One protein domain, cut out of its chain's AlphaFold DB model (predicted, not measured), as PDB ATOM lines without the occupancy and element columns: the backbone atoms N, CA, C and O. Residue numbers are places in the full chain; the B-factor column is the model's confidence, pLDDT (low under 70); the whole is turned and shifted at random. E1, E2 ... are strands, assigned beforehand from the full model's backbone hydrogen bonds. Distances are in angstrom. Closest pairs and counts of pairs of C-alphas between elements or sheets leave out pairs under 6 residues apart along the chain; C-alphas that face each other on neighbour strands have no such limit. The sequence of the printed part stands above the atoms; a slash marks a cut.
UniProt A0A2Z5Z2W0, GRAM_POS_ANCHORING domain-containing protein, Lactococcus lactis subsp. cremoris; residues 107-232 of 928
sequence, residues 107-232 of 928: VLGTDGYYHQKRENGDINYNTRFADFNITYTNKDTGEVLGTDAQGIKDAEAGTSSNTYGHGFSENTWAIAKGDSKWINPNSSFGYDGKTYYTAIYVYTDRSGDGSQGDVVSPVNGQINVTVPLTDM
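This is residues 107 to 232 of the 928 residues of the protein "GRAM_POS_ANCHORING domain-containing protein" of Lactococcus lactis subsp. cremoris (UniProt A0A2Z5Z2W0). The body is a strongly twisted sheet whose long strands E3, E4 and E10 make one layer, with the short pair E5 and E9 partly over it; at one end E6, E8 and E7 continue the sheet, and E8 runs on into E9. The hairpin E1 and E2 lies beyond the other end and adds to the length. The printed part has 126 residues, with no named helix and ten strands, E1 to E10 in chain order; the class is all strand, though only 58 residues are in named elements. The large sheet is mixed, in the order E4, E3, E10, E6, E8, E7, while the sheets E1, E2 and E5, E9 are antiparallel. The whole is elongated, 58 by 30 by 20 A, and only just compact, close to loose, with a radius of gyration of the C-alphas of 16.3 A.

Residues 107 to 108 pair antiparallel with residues 114 to 115 of E1, residues 114 to 117. E1 forms a hairpin with E2, residues 123 to 129, where N 114 and O 129 are 2.9 A apart. E2 runs on into E3, residues 131 to 138, at 16 degrees. E3 and E4, residues 144 to 150, are an antiparallel hairpin, with N 134 to O 148 at 2.8 A. E5, residues 158 to 162, comes near E4 at the C-alphas of Asp 148 and Ser 161, 7.1 A apart, the closest of the two strands. E6, residues 173 to 176, is antiparallel to E8, residues 194 to 197, with N 197 to O 175 at 2.8 A. E7, residues 188 to 191, and E8 are a hairpin, with N 189 to O 196 at 2.9 A. E8 runs on into E9, residues 199 to 203, at 52 degrees; E9 is antiparallel to E5, with N 159 to O 202 at 2.8 A. E10, residues 222 to 231, is parallel to E3, with N 133 to O 223 at 2.8 A, and antiparallel to E6, with N 230 to O 174 at 2.8 A.

E1 begins at C-alpha 114, (42.069, -37.010, -0.108). E3 spans 23.4 A and E4 17.9 A. E10 is the longest strand by residues and spans 28.9 A, from C-alpha 222 at (40.144, -33.980, -8.625) to C-alpha 231 at (49.558, -16.236, -29.336).

The C-alphas farthest apart, of Asn 120 and Asp 192, are 58.8 A apart. The printed part has no cut. The links E6 to E7 and E9 to E10 are long. The mean pLDDT of the printed part is 77.1; 29 residues are under 70, among them 152 to 157 and 204 to 215.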
ATOM      1  N   VAL A 107      42.705 -41.672   1.830       75.88
ATOM      2  CA  VAL A 107      41.274 -41.971   1.714       75.88
ATOM      3  C   VAL A 107      40.504 -40.726   1.305       75.88
ATOM      4  O   VAL A 107      40.768 -39.631   1.800       75.88
ATOM      5  N   LEU A 108      39.537 -40.894   0.403       76.06
ATOM      6  CA  LEU A 108      38.660 -39.810  -0.026       76.06
ATOM      7  C   LEU A 108      37.689 -39.444   1.108       76.06
ATOM      8  O   LEU A 108      36.858 -40.256   1.524       76.06
ATOM      9  N   GLY A 109      37.809 -38.221   1.615       69.69
ATOM     10  CA  GLY A 109      36.938 -37.643   2.627       69.69
ATOM     11  C   GLY A 109      35.586 -37.214   2.067       69.69
ATOM     12  O   GLY A 109      35.406 -36.979   0.873       69.69
ATOM     13  N   THR A 110      34.612 -37.041   2.960       69.00
ATOM     14  CA  THR A 110      33.285 -36.511   2.598       69.00
ATOM     15  C   THR A 110      33.312 -35.044   2.167       69.00
ATOM     16  O   THR A 110      32.319 -34.550   1.642       69.00
ATOM     17  N   ASP A 111      34.414 -34.331   2.411       69.44
ATOM     18  CA  ASP A 111      34.644 -32.963   1.933       69.44
ATOM     19  C   ASP A 111      35.223 -32.921   0.506       69.44
ATOM     20  O   ASP A 111      35.475 -31.836  -0.017       69.44
ATOM     21  N   GLY A 112      35.381 -34.085  -0.137       70.06
ATOM     22  CA  GLY A 112      35.834 -34.220  -1.517       70.06
ATOM     23  C   GLY A 112      37.352 -34.233  -1.686       70.06
ATOM     24  O   GLY A 112      37.798 -34.371  -2.823       70.06
ATOM     25  N   TYR A 113      38.129 -34.118  -0.605       79.00
ATOM     26  CA  TYR A 113      39.595 -34.168  -0.617       79.00
ATOM     27  C   TYR A 113      40.118 -35.553  -0.239       79.00
ATOM     28  O   TYR A 113      39.458 -36.308   0.475       79.00
ATOM     29  N   TYR A 114      41.334 -35.879  -0.665       80.44
ATOM     30  CA  TYR A 114      42.069 -37.010  -0.108       80.44
ATOM     31  C   TYR A 114      42.690 -36.631   1.241       80.44
ATOM     32  O   TYR A 114      43.175 -35.512   1.428       80.44
ATOM     33  N   HIS A 115      42.693 -37.578   2.177       81.50
ATOM     34  CA  HIS A 115      43.269 -37.435   3.512       81.50
ATOM     35  C   HIS A 115      44.167 -38.605   3.850       81.50
ATOM     36  O   HIS A 115      43.837 -39.753   3.566       81.50
ATOM     37  N   GLN A 116      45.261 -38.321   4.546       81.88
ATOM     38  CA  GLN A 116      46.189 -39.359   4.958       81.88
ATOM     39  C   GLN A 116      45.596 -40.217   6.089       81.88
ATOM     40  O   GLN A 116      45.149 -39.702   7.121       81.88
ATOM     41  N   LYS A 117      45.621 -41.531   5.909       78.19
ATOM     42  CA  LYS A 117      45.300 -42.565   6.888       78.19
ATOM     43  C   LYS A 117      46.549 -42.853   7.720       78.19
ATOM     44  O   LYS A 117      47.597 -43.219   7.197       78.19
ATOM     45  N   ARG A 118      46.454 -42.647   9.031       75.75
ATOM     46  CA  ARG A 118      47.539 -42.919   9.985       75.75
ATOM     47  C   ARG A 118      47.692 -44.427  10.200       75.75
ATOM     48  O   ARG A 118      46.746 -45.184  10.003       75.75
ATOM     49  N   GLU A 119      48.854 -44.854  10.696       71.44
ATOM     50  CA  GLU A 119      49.147 -46.271  10.991       71.44
ATOM     51  C   GLU A 119      48.131 -46.931  11.943       71.44
ATOM     52  O   GLU A 119      47.920 -48.140  11.889       71.44
ATOM     53  N   ASN A 120      47.464 -46.148  12.799       71.75
ATOM     54  CA  ASN A 120      46.422 -46.625  13.711       71.75
ATOM     55  C   ASN A 120      45.019 -46.732  13.068       71.75
ATOM     56  O   ASN A 120      44.069 -47.097  13.758       71.75
ATOM     57  N   GLY A 121      44.884 -46.416  11.775       67.25
ATOM     58  CA  GLY A 121      43.631 -46.444  11.018       67.25
ATOM     59  C   GLY A 121      42.822 -45.141  11.039       67.25
ATOM     60  O   GLY A 121      41.830 -45.053  10.317       67.25
ATOM     61  N   ASP A 122      43.236 -44.129  11.810       75.88
ATOM     62  CA  ASP A 122      42.547 -42.835  11.867       75.88
ATOM     63  C   ASP A 122      42.834 -41.976  10.628       75.88
ATOM     64  O   ASP A 122      43.950 -41.946  10.107       75.88
ATOM     65  N   ILE A 123      41.840 -41.200  10.197       77.38
ATOM     66  CA  ILE A 123      41.948 -40.291   9.049       77.38
ATOM     67  C   ILE A 123      42.362 -38.894   9.530       77.38
ATOM     68  O   ILE A 123      41.704 -38.298  10.386       77.38
ATOM     69  N   ASN A 124      43.446 -38.345   8.976       78.44
ATOM     70  CA  ASN A 124      43.917 -36.998   9.286       78.44
ATOM     71  C   ASN A 124      43.230 -35.935   8.412       78.44
ATOM     72  O   ASN A 124      43.729 -35.580   7.348       78.44
ATOM     73  N   TYR A 125      42.134 -35.362   8.909       75.69
ATOM     74  CA  TYR A 125      41.401 -34.293   8.216       75.69
ATOM     75  C   TYR A 125      42.092 -32.915   8.232       75.69
ATOM     76  O   TYR A 125      41.610 -31.985   7.589       75.69
ATOM     77  N   ASN A 126      43.210 -32.756   8.952       73.00
ATOM     78  CA  ASN A 126      43.935 -31.479   9.012       73.00
ATOM     79  C   ASN A 126      44.773 -31.201   7.758       73.00
ATOM     80  O   ASN A 126      45.197 -30.067   7.558       73.00
ATOM     81  N   THR A 127      45.019 -32.223   6.940       70.50
ATOM     82  CA  THR A 127      45.765 -32.106   5.689       70.50
ATOM     83  C   THR A 127      44.869 -32.589   4.558       70.50
ATOM     84  O   THR A 127      44.220 -33.631   4.682       70.50
ATOM     85  N   ARG A 128      44.795 -31.808   3.484       76.19
ATOM     86  CA  ARG A 128      43.915 -32.035   2.337       76.19
ATOM     87  C   ARG A 128      44.759 -32.168   1.089       76.19
ATOM     88  O   ARG A 128      45.621 -31.328   0.879       76.19
ATOM     89  N   PHE A 129      44.466 -33.175   0.279       77.19
ATOM     90  CA  PHE A 129      45.170 -33.461  -0.967       77.19
ATOM     91  C   PHE A 129      44.168 -33.568  -2.120       77.19
ATOM     92  O   PHE A 129      42.998 -33.912  -1.911       77.19
ATOM     93  N   ALA A 130      44.616 -33.266  -3.334       79.75
ATOM     94  CA  ALA A 130      43.832 -33.406  -4.556       79.75
ATOM     95  C   ALA A 130      44.749 -33.721  -5.743       79.75
ATOM     96  O   ALA A 130      45.899 -33.289  -5.767       79.75
ATOM     97  N   ASP A 131      44.213 -34.429  -6.728       79.88
ATOM     98  CA  ASP A 131      44.797 -34.534  -8.060       79.88
ATOM     99  C   ASP A 131      44.475 -33.267  -8.852       79.88
ATOM    100  O   ASP A 131      43.347 -32.766  -8.813       79.88
ATOM    101  N   PHE A 132      45.440 -32.765  -9.612       82.44
ATOM    102  CA  PHE A 132      45.262 -31.597 -10.465       82.44
ATOM    103  C   PHE A 132      45.417 -31.969 -11.928       82.44
ATOM    104  O   PHE A 132      46.416 -32.566 -12.309       82.44
ATOM    105  N   ASN A 133      44.467 -31.530 -12.749       85.31
ATOM    106  CA  ASN A 133      44.548 -31.570 -14.202       85.31
ATOM    107  C   ASN A 133      44.438 -30.141 -14.739       85.31
ATOM    108  O   ASN A 133      43.413 -29.471 -14.589       85.31
ATOM    109  N   ILE A 134      45.494 -29.663 -15.379       86.44
ATOM    110  CA  ILE A 134      45.589 -28.325 -15.954       86.44
ATOM    111  C   ILE A 134      45.536 -28.464 -17.469       86.44
ATOM    112  O   ILE A 134      46.258 -29.254 -18.066       86.44
ATOM    113  N   THR A 135      44.658 -27.701 -18.105       87.69
ATOM    114  CA  THR A 135      44.472 -27.673 -19.557       87.69
ATOM    115  C   THR A 135      44.774 -26.276 -20.073       87.69
ATOM    116  O   THR A 135      44.099 -25.315 -19.707       87.69
ATOM    117  N   TYR A 136      45.763 -26.155 -20.947       89.69
ATOM    118  CA  TYR A 136      46.092 -24.917 -21.639       89.69
ATOM    119  C   TYR A 136      45.298 -24.829 -22.938       89.69
ATOM    120  O   TYR A 136      45.321 -25.762 -23.740       89.69
ATOM    121  N   THR A 137      44.600 -23.716 -23.162       89.62
ATOM    122  CA  THR A 137      43.762 -23.522 -24.355       89.62
ATOM    123  C   THR A 137      44.117 -22.249 -25.099       89.62
ATOM    124  O   THR A 137      44.393 -21.228 -24.476       89.62
ATOM    125  N   ASN A 138      44.015 -22.257 -26.422       90.12
ATOM    126  CA  ASN A 138      44.060 -21.044 -27.224       90.12
ATOM    127  C   ASN A 138      42.878 -20.141 -26.844       90.12
ATOM    128  O   ASN A 138      41.722 -20.550 -26.938       90.12
ATOM    129  N   LYS A 139      43.162 -18.911 -26.416       87.69
ATOM    130  CA  LYS A 139      42.150 -17.943 -25.977       87.69
ATOM    131  C   LYS A 139      41.117 -17.625 -27.058       87.69
ATOM    132  O   LYS A 139      39.945 -17.451 -26.733       87.69
ATOM    133  N   ASP A 140      41.548 -17.531 -28.312       85.44
ATOM    134  CA  ASP A 140      40.694 -17.080 -29.412       85.44
ATOM    135  C   ASP A 140      39.826 -18.213 -29.965       85.44
ATOM    136  O   ASP A 140      38.683 -17.983 -30.357       85.44
ATOM    137  N   THR A 141      40.361 -19.438 -30.014       83.62
ATOM    138  CA  THR A 141      39.688 -20.587 -30.649       83.62
ATOM    139  C   THR A 141      39.112 -21.593 -29.654       83.62
ATOM    140  O   THR A 141      38.249 -22.382 -30.027       83.62
ATOM    141  N   GLY A 142      39.576 -21.590 -28.401       81.69
ATOM    142  CA  GLY A 142      39.238 -22.592 -27.387       81.69
ATOM    143  C   GLY A 142      39.941 -23.945 -27.564       81.69
ATOM    144  O   GLY A 142      39.669 -24.870 -26.803       81.69
ATOM    145  N   GLU A 143      40.833 -24.079 -28.548       86.56
ATOM    146  CA  GLU A 143      41.575 -25.314 -28.832       86.56
ATOM    147  C   GLU A 143      42.504 -25.699 -27.674       86.56
ATOM    148  O   GLU A 143      43.193 -24.838 -27.130       86.56
ATOM    149  N   VAL A 144      42.555 -26.986 -27.312       85.19
ATOM    150  CA  VAL A 144      43.486 -27.500 -26.294       85.19
ATOM    151  C   VAL A 144      44.896 -27.554 -26.876       85.19
ATOM    152  O   VAL A 144      45.162 -28.308 -27.805       85.19
ATOM    153  N   LEU A 145      45.796 -26.760 -26.302       81.19
ATOM    154  CA  LEU A 145      47.195 -26.645 -26.712       81.19
ATOM    155  C   LEU A 145      48.106 -27.616 -25.956       81.19
ATOM    156  O   LEU A 145      49.125 -28.043 -26.487       81.19
ATOM    157  N   GLY A 146      47.756 -27.943 -24.712       81.00
ATOM    158  CA  GLY A 146      48.574 -28.785 -23.846       81.00
ATOM    159  C   GLY A 146      47.896 -29.092 -22.520       81.00
ATOM    160  O   GLY A 146      46.947 -28.410 -22.126       81.00
ATOM    161  N   THR A 147      48.392 -30.107 -21.818       82.75
ATOM    162  CA  THR A 147      47.890 -30.505 -20.498       82.75
ATOM    163  C   THR A 147      49.030 -30.802 -19.535       82.75
ATOM    164  O   THR A 147      50.079 -31.293 -19.948       82.75
ATOM    165  N   ASP A 148      48.794 -30.550 -18.254       81.62
ATOM    166  CA  ASP A 148      49.668 -30.916 -17.140       81.62
ATOM    167  C   ASP A 148      48.840 -31.634 -16.069       81.62
ATOM    168  O   ASP A 148      47.684 -31.270 -15.843       81.62
ATOM    169  N   ALA A 149      49.402 -32.658 -15.435       81.12
ATOM    170  CA  ALA A 149      48.722 -33.423 -14.400       81.12
ATOM    171  C   ALA A 149      49.669 -33.702 -13.232       81.12
ATOM    172  O   ALA A 149      50.798 -34.139 -13.437       81.12
ATOM    173  N   GLN A 150      49.197 -33.471 -12.008       75.06
ATOM    174  CA  GLN A 150      49.945 -33.754 -10.782       75.06
ATOM    175  C   GLN A 150      49.077 -34.567  -9.828       75.06
ATOM    176  O   GLN A 150      47.939 -34.189  -9.539       75.06
ATOM    177  N   GLY A 151      49.615 -35.699  -9.375       72.38
ATOM    178  CA  GLY A 151      48.921 -36.618  -8.480       72.38
ATOM    179  C   GLY A 151      48.993 -36.198  -7.011       72.38
ATOM    180  O   GLY A 151      49.803 -35.350  -6.627       72.38
ATOM    181  N   ILE A 152      48.192 -36.848  -6.161       69.31
ATOM    182  CA  ILE A 152      48.037 -36.508  -4.730       69.31
ATOM    183  C   ILE A 152      49.349 -36.407  -3.928       69.31
ATOM    184  O   ILE A 152      49.377 -35.727  -2.905       69.31
ATOM    185  N   LYS A 153      50.419 -37.101  -4.349       62.22
ATOM    186  CA  LYS A 153      51.717 -37.139  -3.647       62.22
ATOM    187  C   LYS A 153      52.574 -35.897  -3.893       62.22
ATOM    188  O   LYS A 153      53.395 -35.569  -3.043       62.22
ATOM    189  N   ASP A 154      52.345 -35.205  -5.006       60.25
ATOM    190  CA  ASP A 154      53.161 -34.068  -5.447       60.25
ATOM    191  C   ASP A 154      52.463 -32.719  -5.213       60.25
ATOM    192  O   ASP A 154      53.108 -31.673  -5.209       60.25
ATOM    193  N   ALA A 155      51.143 -32.737  -4.998       58.91
ATOM    194  CA  ALA A 155      50.297 -31.550  -5.082       58.91
ATOM    195  C   ALA A 155      49.758 -31.013  -3.737       58.91
ATOM    196  O   ALA A 155      48.887 -30.144  -3.759       58.91
ATOM    197  N   GLU A 156      50.245 -31.528  -2.593       67.12
ATOM    198  CA  GLU A 156      49.849 -31.205  -1.201       67.12
ATOM    199  C   GLU A 156      48.696 -30.175  -1.050       67.12
ATOM    200  O   GLU A 156      47.526 -30.509  -1.244       67.12
ATOM    201  N   ALA A 157      49.019 -28.919  -0.711       64.81
ATOM    202  CA  ALA A 157      48.079 -27.808  -0.520       64.81
ATOM    203  C   ALA A 157      47.853 -26.960  -1.796       64.81
ATOM    204  O   ALA A 157      47.254 -25.879  -1.765       64.81
ATOM    205  N   GLY A 158      48.353 -27.419  -2.941       73.38
ATOM    206  CA  GLY A 158      48.318 -26.689  -4.198       73.38
ATOM    207  C   GLY A 158      49.364 -27.176  -5.193       73.38
ATOM    208  O   GLY A 158      50.319 -27.864  -4.849       73.38
ATOM    209  N   THR A 159      49.205 -26.748  -6.438       81.25
ATOM    210  CA  THR A 159      50.109 -27.065  -7.540       81.25
ATOM    211  C   THR A 159      50.613 -25.797  -8.224       81.25
ATOM    212  O   THR A 159      49.982 -24.733  -8.195       81.25
ATOM    213  N   SER A 160      51.763 -25.920  -8.875       83.62
ATOM    214  CA  SER A 160      52.257 -24.941  -9.831       83.62
ATOM    215  C   SER A 160      52.478 -25.610 -11.170       83.62
ATOM    216  O   SER A 160      53.041 -26.702 -11.219       83.62
ATOM    217  N   SER A 161      52.106 -24.917 -12.235       85.31
ATOM    218  CA  SER A 161      52.386 -25.340 -13.600       85.31
ATOM    219  C   SER A 161      52.884 -24.148 -14.395       85.31
ATOM    220  O   SER A 161      52.597 -22.991 -14.065       85.31
ATOM    221  N   ASN A 162      53.685 -24.416 -15.411       83.50
ATOM    222  CA  ASN A 162      54.232 -23.390 -16.278       83.50
ATOM    223  C   ASN A 162      53.880 -23.699 -17.730       83.50
ATOM    224  O   ASN A 162      53.379 -24.765 -18.047       83.50
ATOM    225  N   THR A 163      54.081 -22.742 -18.622       74.88
ATOM    226  CA  THR A 163      53.755 -22.902 -20.039       74.88
ATOM    227  C   THR A 163      54.852 -23.635 -20.825       74.88
ATOM    228  O   THR A 163      54.795 -23.639 -22.049       74.88
ATOM    229  N   TYR A 164      55.867 -24.208 -20.172       74.06
ATOM    230  CA  TYR A 164      56.981 -24.918 -20.814       74.06
ATOM    231  C   TYR A 164      56.765 -26.436 -20.750       74.06
ATOM    232  O   TYR A 164      56.241 -26.948 -19.769       74.06
ATOM    233  N   GLY A 165      57.167 -27.174 -21.788       62.53
ATOM    234  CA  GLY A 165      57.159 -28.645 -21.764       62.53
ATOM    235  C   GLY A 165      55.807 -29.364 -21.936       62.53
ATOM    236  O   GLY A 165      55.785 -30.590 -21.877       62.53
ATOM    237  N   HIS A 166      54.695 -28.668 -22.210       71.38
ATOM    238  CA  HIS A 166      53.349 -29.281 -22.287       71.38
ATOM    239  C   HIS A 166      52.786 -29.471 -23.710       71.38
ATOM    240  O   HIS A 166      51.572 -29.525 -23.895       71.38
ATOM    241  N   GLY A 167      53.645 -29.592 -24.729       56.94
ATOM    242  CA  GLY A 167      53.229 -29.998 -26.083       56.94
ATOM    243  C   GLY A 167      52.839 -28.874 -27.058       56.94
ATOM    244  O   GLY A 167      52.428 -29.179 -28.176       56.94
ATOM    245  N   PHE A 168      53.024 -27.601 -26.695       67.81
ATOM    246  CA  PHE A 168      52.881 -26.443 -27.594       67.81
ATOM    247  C   PHE A 168      54.197 -25.658 -27.733       67.81
ATOM    248  O   PHE A 168      55.093 -25.781 -26.901       67.81
ATOM    249  N   SER A 169      54.332 -24.863 -28.805       64.75
ATOM    250  CA  SER A 169      55.566 -24.115 -29.101       64.75
ATOM    251  C   SER A 169      55.892 -23.106 -27.997       64.75
ATOM    252  O   SER A 169      55.189 -22.106 -27.803       64.75
ATOM    253  N   GLU A 170      57.003 -23.366 -27.313       63.12
ATOM    254  CA  GLU A 170      57.575 -22.477 -26.309       63.12
ATOM    255  C   GLU A 170      57.907 -21.116 -26.940       63.12
ATOM    256  O   GLU A 170      58.382 -21.038 -28.074       63.12
ATOM    257  N   ASN A 171      57.641 -20.029 -26.209       68.75
ATOM    258  CA  ASN A 171      57.798 -18.626 -26.635       68.75
ATOM    259  C   ASN A 171      56.778 -18.094 -27.657       68.75
ATOM    260  O   ASN A 171      56.834 -16.910 -27.992       68.75
ATOM    261  N   THR A 172      55.825 -18.912 -28.104       80.12
ATOM    262  CA  THR A 172      54.711 -18.458 -28.955       80.12
ATOM    263  C   THR A 172      53.481 -18.107 -28.122       80.12
ATOM    264  O   THR A 172      52.778 -17.146 -28.420       80.12
ATOM    265  N   TRP A 173      53.250 -18.838 -27.033       88.38
ATOM    266  CA  TRP A 173      52.041 -18.738 -26.221       88.38
ATOM    267  C   TRP A 173      52.348 -18.282 -24.799       88.38
ATOM    268  O   TRP A 173      53.291 -18.771 -24.180       88.38
ATOM    269  N   ALA A 174      51.540 -17.367 -24.267       90.56
ATOM    270  CA  ALA A 174      51.631 -16.948 -22.870       90.56
ATOM    271  C   ALA A 174      50.288 -16.460 -22.322       90.56
ATOM    272  O   ALA A 174      49.357 -16.156 -23.069       90.56
ATOM    273  N   ILE A 175      50.187 -16.349 -21.000       92.56
ATOM    274  CA  ILE A 175      48.982 -15.850 -20.335       92.56
ATOM    275  C   ILE A 175      49.031 -14.322 -20.370       92.56
ATOM    276  O   ILE A 175      49.911 -13.723 -19.748       92.56
ATOM    277  N   ALA A 176      48.116 -13.660 -21.084       91.06
ATOM    278  CA  ALA A 176      48.091 -12.200 -21.067       91.06
ATOM    279  C   ALA A 176      47.594 -11.687 -19.711       91.06
ATOM    280  O   ALA A 176      46.800 -12.329 -19.015       91.06
ATOM    281  N   LYS A 177      48.068 -10.507 -19.307       89.19
ATOM    282  CA  LYS A 177      47.656  -9.897 -18.042       89.19
ATOM    283  C   LYS A 177      46.132  -9.762 -17.952       89.19
ATOM    284  O   LYS A 177      45.531  -9.002 -18.704       89.19
ATOM    285  N   GLY A 178      45.546 -10.443 -16.967       84.75
ATOM    286  CA  GLY A 178      44.103 -10.450 -16.705       84.75
ATOM    287  C   GLY A 178      43.344 -11.648 -17.283       84.75
ATOM    288  O   GLY A 178      42.180 -11.817 -16.939       84.75
ATOM    289  N   ASP A 179      43.985 -12.495 -18.094       87.12
ATOM    290  CA  ASP A 179      43.319 -13.637 -18.740       87.12
ATOM    291  C   ASP A 179      43.181 -14.866 -17.836       87.12
ATOM    292  O   ASP A 179      42.314 -15.708 -18.054       87.12
ATOM    293  N   SER A 180      44.006 -14.969 -16.796       85.88
ATOM    294  CA  SER A 180      43.865 -15.987 -15.758       85.88
ATOM    295  C   SER A 180      43.995 -15.355 -14.382       85.88
ATOM    296  O   SER A 180      44.812 -14.460 -14.158       85.88
ATOM    297  N   LYS A 181      43.194 -15.854 -13.443       82.56
ATOM    298  CA  LYS A 181      43.281 -15.493 -12.025       82.56
ATOM    299  C   LYS A 181      44.361 -16.272 -11.270       82.56
ATOM    300  O   LYS A 181      44.743 -15.868 -10.181       82.56
ATOM    301  N   TRP A 182      44.860 -17.358 -11.860       85.25
ATOM    302  CA  TRP A 182      45.851 -18.255 -11.263       85.25
ATOM    303  C   TRP A 182      47.291 -17.842 -11.553       85.25
ATOM    304  O   TRP A 182      48.199 -18.617 -11.304       85.25
ATOM    305  N   ILE A 183      47.527 -16.663 -12.130       88.38
ATOM    306  CA  ILE A 183      48.866 -16.251 -12.560       88.38
ATOM    307  C   ILE A 183      49.879 -16.267 -11.410       88.38
ATOM    308  O   ILE A 183      49.631 -15.741 -10.327       88.38
ATOM    309  N   ASN A 184      51.065 -16.805 -11.680       86.75
ATOM    310  CA  ASN A 184      52.226 -16.618 -10.827       86.75
ATOM    311  C   ASN A 184      52.815 -15.226 -11.118       86.75
ATOM    312  O   ASN A 184      53.400 -15.031 -12.190       86.75
ATOM    313  N   PRO A 185      52.720 -14.254 -10.192       82.94
ATOM    314  CA  PRO A 185      53.179 -12.890 -10.443       82.94
ATOM    315  C   PRO A 185      54.689 -12.798 -10.703       82.94
ATOM    316  O   PRO A 185      55.125 -11.876 -11.388       82.94
ATOM    317  N   ASN A 186      55.476 -13.768 -10.228       86.00
ATOM    318  CA  ASN A 186      56.926 -13.817 -10.435       86.00
ATOM    319  C   ASN A 186      57.318 -14.303 -11.841       86.00
ATOM    320  O   ASN A 186      58.488 -14.236 -12.203       86.00
ATOM    321  N   SER A 187      56.354 -14.770 -12.639       88.06
ATOM    322  CA  SER A 187      56.567 -15.268 -14.007       88.06
ATOM    323  C   SER A 187      56.320 -14.215 -15.097       88.06
ATOM    324  O   SER A 187      56.183 -14.549 -16.273       88.06
ATOM    325  N   SER A 188      56.204 -12.937 -14.717       90.88
ATOM    326  CA  SER A 188      55.846 -11.871 -15.652       90.88
ATOM    327  C   SER A 188      56.986 -11.505 -16.603       90.88
ATOM    328  O   SER A 188      58.130 -11.362 -16.168       90.88
ATOM    329  N   PHE A 189      56.661 -11.211 -17.858       87.00
ATOM    330  CA  PHE A 189      57.592 -10.649 -18.836       87.00
ATOM    331  C   PHE A 189      56.883  -9.677 -19.790       87.00
ATOM    332  O   PHE A 189      55.654  -9.652 -19.898       87.00
ATOM    333  N   GLY A 190      57.666  -8.821 -20.449       82.00
ATOM    334  CA  GLY A 190      57.171  -7.865 -21.438       82.00
ATOM    335  C   GLY A 190      57.400  -8.362 -22.863       82.00
ATOM    336  O   GLY A 190      58.505  -8.789 -23.186       82.00
ATOM    337  N   TYR A 191      56.386  -8.253 -23.719       81.19
ATOM    338  CA  TYR A 191      56.487  -8.536 -25.153       81.19
ATOM    339  C   TYR A 191      55.572  -7.577 -25.926       81.19
ATOM    340  O   TYR A 191      54.418  -7.391 -25.549       81.19
ATOM    341  N   ASP A 192      56.100  -6.917 -26.960       80.31
ATOM    342  CA  ASP A 192      55.376  -5.934 -27.793       80.31
ATOM    343  C   ASP A 192      54.581  -4.873 -26.991       80.31
ATOM    344  O   ASP A 192      53.415  -4.580 -27.245       80.31
ATOM    345  N   GLY A 193      55.192  -4.337 -25.926       79.12
ATOM    346  CA  GLY A 193      54.565  -3.335 -25.050       79.12
ATOM    347  C   GLY A 193      53.451  -3.859 -24.130       79.12
ATOM    348  O   GLY A 193      52.888  -3.080 -23.360       79.12
ATOM    349  N   LYS A 194      53.151  -5.162 -24.163       83.06
ATOM    350  CA  LYS A 194      52.165  -5.843 -23.309       83.06
ATOM    351  C   LYS A 194      52.860  -6.700 -22.242       83.06
ATOM    352  O   LYS A 194      54.031  -7.055 -22.371       83.06
ATOM    353  N   THR A 195      52.139  -7.009 -21.162       89.38
ATOM    354  CA  THR A 195      52.622  -7.865 -20.062       89.38
ATOM    355  C   THR A 195      51.986  -9.247 -20.148       89.38
ATOM    356  O   THR A 195      50.757  -9.354 -20.208       89.38
ATOM    357  N   TYR A 196      52.822 -10.278 -20.078       91.31
ATOM    358  CA  TYR A 196      52.443 -11.688 -20.119       91.31
ATOM    359  C   TYR A 196      53.033 -12.452 -18.929       91.31
ATOM    360  O   TYR A 196      53.926 -11.940 -18.252       91.31
ATOM    361  N   TYR A 197      52.531 -13.660 -18.675       92.31
ATOM    362  CA  TYR A 197      52.956 -14.564 -17.601       92.31
ATOM    363  C   TYR A 197      53.177 -15.978 -18.153       92.31
ATOM    364  O   TYR A 197      52.429 -16.417 -19.031       92.31
ATOM    365  N   THR A 198      54.181 -16.688 -17.632       89.06
ATOM    366  CA  THR A 198      54.533 -18.059 -18.058       89.06
ATOM    367  C   THR A 198      54.171 -19.138 -17.045       89.06
ATOM    368  O   THR A 198      54.386 -20.312 -17.315       89.06
ATOM    369  N   ALA A 199      53.637 -18.789 -15.874       87.69
ATOM    370  CA  ALA A 199      53.278 -19.782 -14.869       87.69
ATOM    371  C   ALA A 199      52.000 -19.441 -14.108       87.69
ATOM    372  O   ALA A 199      51.580 -18.280 -14.035       87.69
ATOM    373  N   ILE A 200      51.417 -20.477 -13.511       87.88
ATOM    374  CA  ILE A 200      50.264 -20.413 -12.623       87.88
ATOM    375  C   ILE A 200      50.567 -21.049 -11.261       87.88
ATOM    376  O   ILE A 200      51.407 -21.941 -11.150       87.88
ATOM    377  N   TYR A 201      49.827 -20.614 -10.244       86.62
ATOM    378  CA  TYR A 201      49.676 -21.293  -8.963       86.62
ATOM    379  C   TYR A 201      48.195 -21.541  -8.695       86.62
ATOM    380  O   TYR A 201      47.387 -20.613  -8.756       86.62
ATOM    381  N   VAL A 202      47.844 -22.787  -8.381       81.19
ATOM    382  CA  VAL A 202      46.486 -23.187  -8.003       81.19
ATOM    383  C   VAL A 202      46.543 -23.747  -6.590       81.19
ATOM    384  O   VAL A 202      47.222 -24.740  -6.349       81.19
ATOM    385  N   TYR A 203      45.825 -23.123  -5.660       75.31
ATOM    386  CA  TYR A 203      45.846 -23.500  -4.246       75.31
ATOM    387  C   TYR A 203      44.544 -24.196  -3.828       75.31
ATOM    388  O   TYR A 203      43.450 -23.808  -4.259       75.31
ATOM    389  N   THR A 204      44.664 -25.218  -2.975       67.94
ATOM    390  CA  THR A 204      43.527 -25.885  -2.310       67.94
ATOM    391  C   THR A 204      43.233 -25.308  -0.925       67.94
ATOM    392  O   THR A 204      42.163 -25.576  -0.370       67.94
ATOM    393  N   ASP A 205      44.134 -24.483  -0.387       63.22
ATOM    394  CA  ASP A 205      43.957 -23.721   0.843       63.22
ATOM    395  C   ASP A 205      44.301 -22.231   0.672       63.22
ATOM    396  O   ASP A 205      44.718 -21.758  -0.385       63.22
ATOM    397  N   ARG A 206      44.037 -21.447   1.722       53.78
ATOM    398  CA  ARG A 206      44.482 -20.057   1.791       53.78
ATOM    399  C   ARG A 206      45.906 -20.101   2.329       53.78
ATOM    400  O   ARG A 206      46.080 -20.491   3.484       53.78
ATOM    401  N   SER A 207      46.884 -19.696   1.523       47.94
ATOM    402  CA  SER A 207      48.284 -19.616   1.938       47.94
ATOM    403  C   SER A 207      48.397 -18.964   3.321       47.94
ATOM    404  O   SER A 207      47.765 -17.941   3.609       47.94
ATOM    405  N   GLY A 208      49.208 -19.553   4.204       43.53
ATOM    406  CA  GLY A 208      49.418 -19.065   5.575       43.53
ATOM    407  C   GLY A 208      49.958 -17.628   5.680       43.53
ATOM    408  O   GLY A 208      50.094 -17.108   6.784       43.53
ATOM    409  N   ASP A 209      50.244 -16.973   4.551       48.91
ATOM    410  CA  ASP A 209      50.644 -15.568   4.445       48.91
ATOM    411  C   ASP A 209      49.466 -14.577   4.326       48.91
ATOM    412  O   ASP A 209      49.677 -13.363   4.340       48.91
ATOM    413  N   GLY A 210      48.221 -15.065   4.248       45.06
ATOM    414  CA  GLY A 210      47.019 -14.229   4.242       45.06
ATOM    415  C   GLY A 210      46.718 -13.520   2.920       45.06
ATOM    416  O   GLY A 210      45.835 -12.654   2.891       45.06
ATOM    417  N   SER A 211      47.386 -13.871   1.819       45.97
ATOM    418  CA  SER A 211      47.023 -13.354   0.498       45.97
ATOM    419  C   SER A 211      45.715 -13.992  -0.014       45.97
ATOM    420  O   SER A 211      45.433 -15.175   0.169       45.97
ATOM    421  N   GLN A 212      44.819 -13.167  -0.572       47.50
ATOM    422  CA  GLN A 212      43.481 -13.575  -1.028       47.50
ATOM    423  C   GLN A 212      43.537 -14.279  -2.396       47.50
ATOM    424  O   GLN A 212      43.058 -13.735  -3.387       47.50
ATOM    425  N   GLY A 213      44.130 -15.470  -2.465       51.22
ATOM    426  CA  GLY A 213      43.917 -16.366  -3.604       51.22
ATOM    427  C   GLY A 213      42.500 -16.949  -3.571       51.22
ATOM    428  O   GLY A 213      42.001 -17.295  -2.497       51.22
ATOM    429  N   ASP A 214      41.839 -17.044  -4.726       54.84
ATOM    430  CA  ASP A 214      40.630 -17.863  -4.862       54.84
ATOM    431  C   ASP A 214      40.996 -19.318  -4.532       54.84
ATOM    432  O   ASP A 214      41.998 -19.822  -5.019       54.84
ATOM    433  N   VAL A 215      40.212 -20.010  -3.709       63.41
ATOM    434  CA  VAL A 215      40.466 -21.419  -3.362       63.41
ATOM    435  C   VAL A 215      39.633 -22.309  -4.284       63.41
ATOM    436  O   VAL A 215      38.440 -22.048  -4.458       63.41
ATOM    437  N   VAL A 216      40.229 -23.353  -4.876       70.38
ATOM    438  CA  VAL A 216      39.479 -24.360  -5.655       70.38
ATOM    439  C   VAL A 216      39.214 -25.585  -4.796       70.38
ATOM    440  O   VAL A 216      40.126 -26.130  -4.176       70.38
ATOM    441  N   SER A 217      37.962 -26.036  -4.781       73.19
ATOM    442  CA  SER A 217      37.586 -27.300  -4.150       73.19
ATOM    443  C   SER A 217      37.547 -28.433  -5.182       73.19
ATOM    444  O   SER A 217      36.996 -28.229  -6.268       73.19
ATOM    445  N   PRO A 218      38.108 -29.614  -4.869       75.62
ATOM    446  CA  PRO A 218      38.065 -30.786  -5.725       75.62
ATOM    447  C   PRO A 218      36.650 -31.352  -5.829       75.62
ATOM    448  O   PRO A 218      35.832 -31.246  -4.913       75.62
ATOM    449  N   VAL A 219      36.395 -32.035  -6.939       70.50
ATOM    450  CA  VAL A 219      35.249 -32.924  -7.119       70.50
ATOM    451  C   VAL A 219      35.792 -34.348  -7.108       70.50
ATOM    452  O   VAL A 219      36.542 -34.722  -8.003       70.50
ATOM    453  N   ASN A 220      35.435 -35.134  -6.090       69.12
ATOM    454  CA  ASN A 220      35.928 -36.506  -5.891       69.12
ATOM    455  C   ASN A 220      37.461 -36.617  -5.957       69.12
ATOM    456  O   ASN A 220      38.001 -37.468  -6.659       69.12
ATOM    457  N   GLY A 221      38.156 -35.724  -5.258       70.94
ATOM    458  CA  GLY A 221      39.611 -35.711  -5.204       70.94
ATOM    459  C   GLY A 221      40.291 -35.044  -6.398       70.94
ATOM    460  O   GLY A 221      41.505 -34.924  -6.360       70.94
ATOM    461  N   GLN A 222      39.557 -34.568  -7.413       77.50
ATOM    462  CA  GLN A 222      40.144 -33.980  -8.625       77.50
ATOM    463  C   GLN A 222      39.818 -32.494  -8.799       77.50
ATOM    464  O   GLN A 222      38.668 -32.066  -8.665       77.50
ATOM    465  N   ILE A 223      40.823 -31.710  -9.187       79.31
ATOM    466  CA  ILE A 223      40.726 -30.300  -9.565       79.31
ATOM    467  C   ILE A 223      41.085 -30.164 -11.041       79.31
ATOM    468  O   ILE A 223      42.193 -30.483 -11.453       79.31
ATOM    469  N   ASN A 224      40.152 -29.637 -11.833       83.19
ATOM    470  CA  ASN A 224      40.363 -29.377 -13.255       83.19
ATOM    471  C   ASN A 224      40.434 -27.863 -13.494       83.19
ATOM    472  O   ASN A 224      39.501 -27.136 -13.142       83.19
ATOM    473  N   VAL A 225      41.527 -27.382 -14.088       84.62
ATOM    474  CA  VAL A 225      41.766 -25.957 -14.361       84.62
ATOM    475  C   VAL A 225      42.020 -25.749 -15.842       84.62
ATOM    476  O   VAL A 225      42.873 -26.404 -16.427       84.62
ATOM    477  N   THR A 226      41.324 -24.787 -16.443       88.75
ATOM    478  CA  THR A 226      41.590 -24.352 -17.818       88.75
ATOM    479  C   THR A 226      42.275 -22.991 -17.810       88.75
ATOM    480  O   THR A 226      41.804 -22.061 -17.152       88.75
ATOM    481  N   VAL A 227      43.384 -22.869 -18.538       90.56
ATOM    482  CA  VAL A 227      44.200 -21.655 -18.621       90.56
ATOM    483  C   VAL A 227      44.243 -21.161 -20.069       90.56
ATOM    484  O   VAL A 227      44.840 -21.825 -20.920       90.56
ATOM    485  N   PRO A 228      43.641 -19.998 -20.376       92.38
ATOM    486  CA  PRO A 228      43.708 -19.426 -21.714       92.38
ATOM    487  C   PRO A 228      45.092 -18.824 -21.994       92.38
ATOM    488  O   PRO A 228      45.626 -18.052 -21.194       92.38
ATOM    489  N   LEU A 229      45.650 -19.150 -23.159       91.19
ATOM    490  CA  LEU A 229      46.906 -18.627 -23.683       91.19
ATOM    491  C   LEU A 229      46.654 -17.759 -24.918       91.19
ATOM    492  O   LEU A 229      45.822 -18.074 -25.767       91.19
ATOM    493  N   THR A 230      47.407 -16.671 -25.022       90.56
ATOM    494  CA  THR A 230      47.441 -15.770 -26.178       90.56
ATOM    495  C   THR A 230      48.660 -16.089 -27.039       90.56
ATOM    496  O   THR A 230      49.759 -16.241 -26.503       90.56
ATOM    497  N   ASP A 231      48.469 -16.155 -28.358       88.44
ATOM    498  CA  ASP A 231      49.558 -16.236 -29.336       88.44
ATOM    499  C   ASP A 231      50.239 -14.867 -29.445       88.44
ATOM    500  O   ASP A 231      49.684 -13.919 -30.001       88.44
ATOM    501  N   MET A 232      51.441 -14.751 -28.893       83.56
ATOM    502  CA  MET A 232      52.217 -13.512 -28.887       83.56
ATOM    503  C   MET A 232      52.810 -13.182 -30.259       83.56
ATOM    504  O   MET A 232      53.192 -12.039 -30.491       83.56
TER     505      MET A 232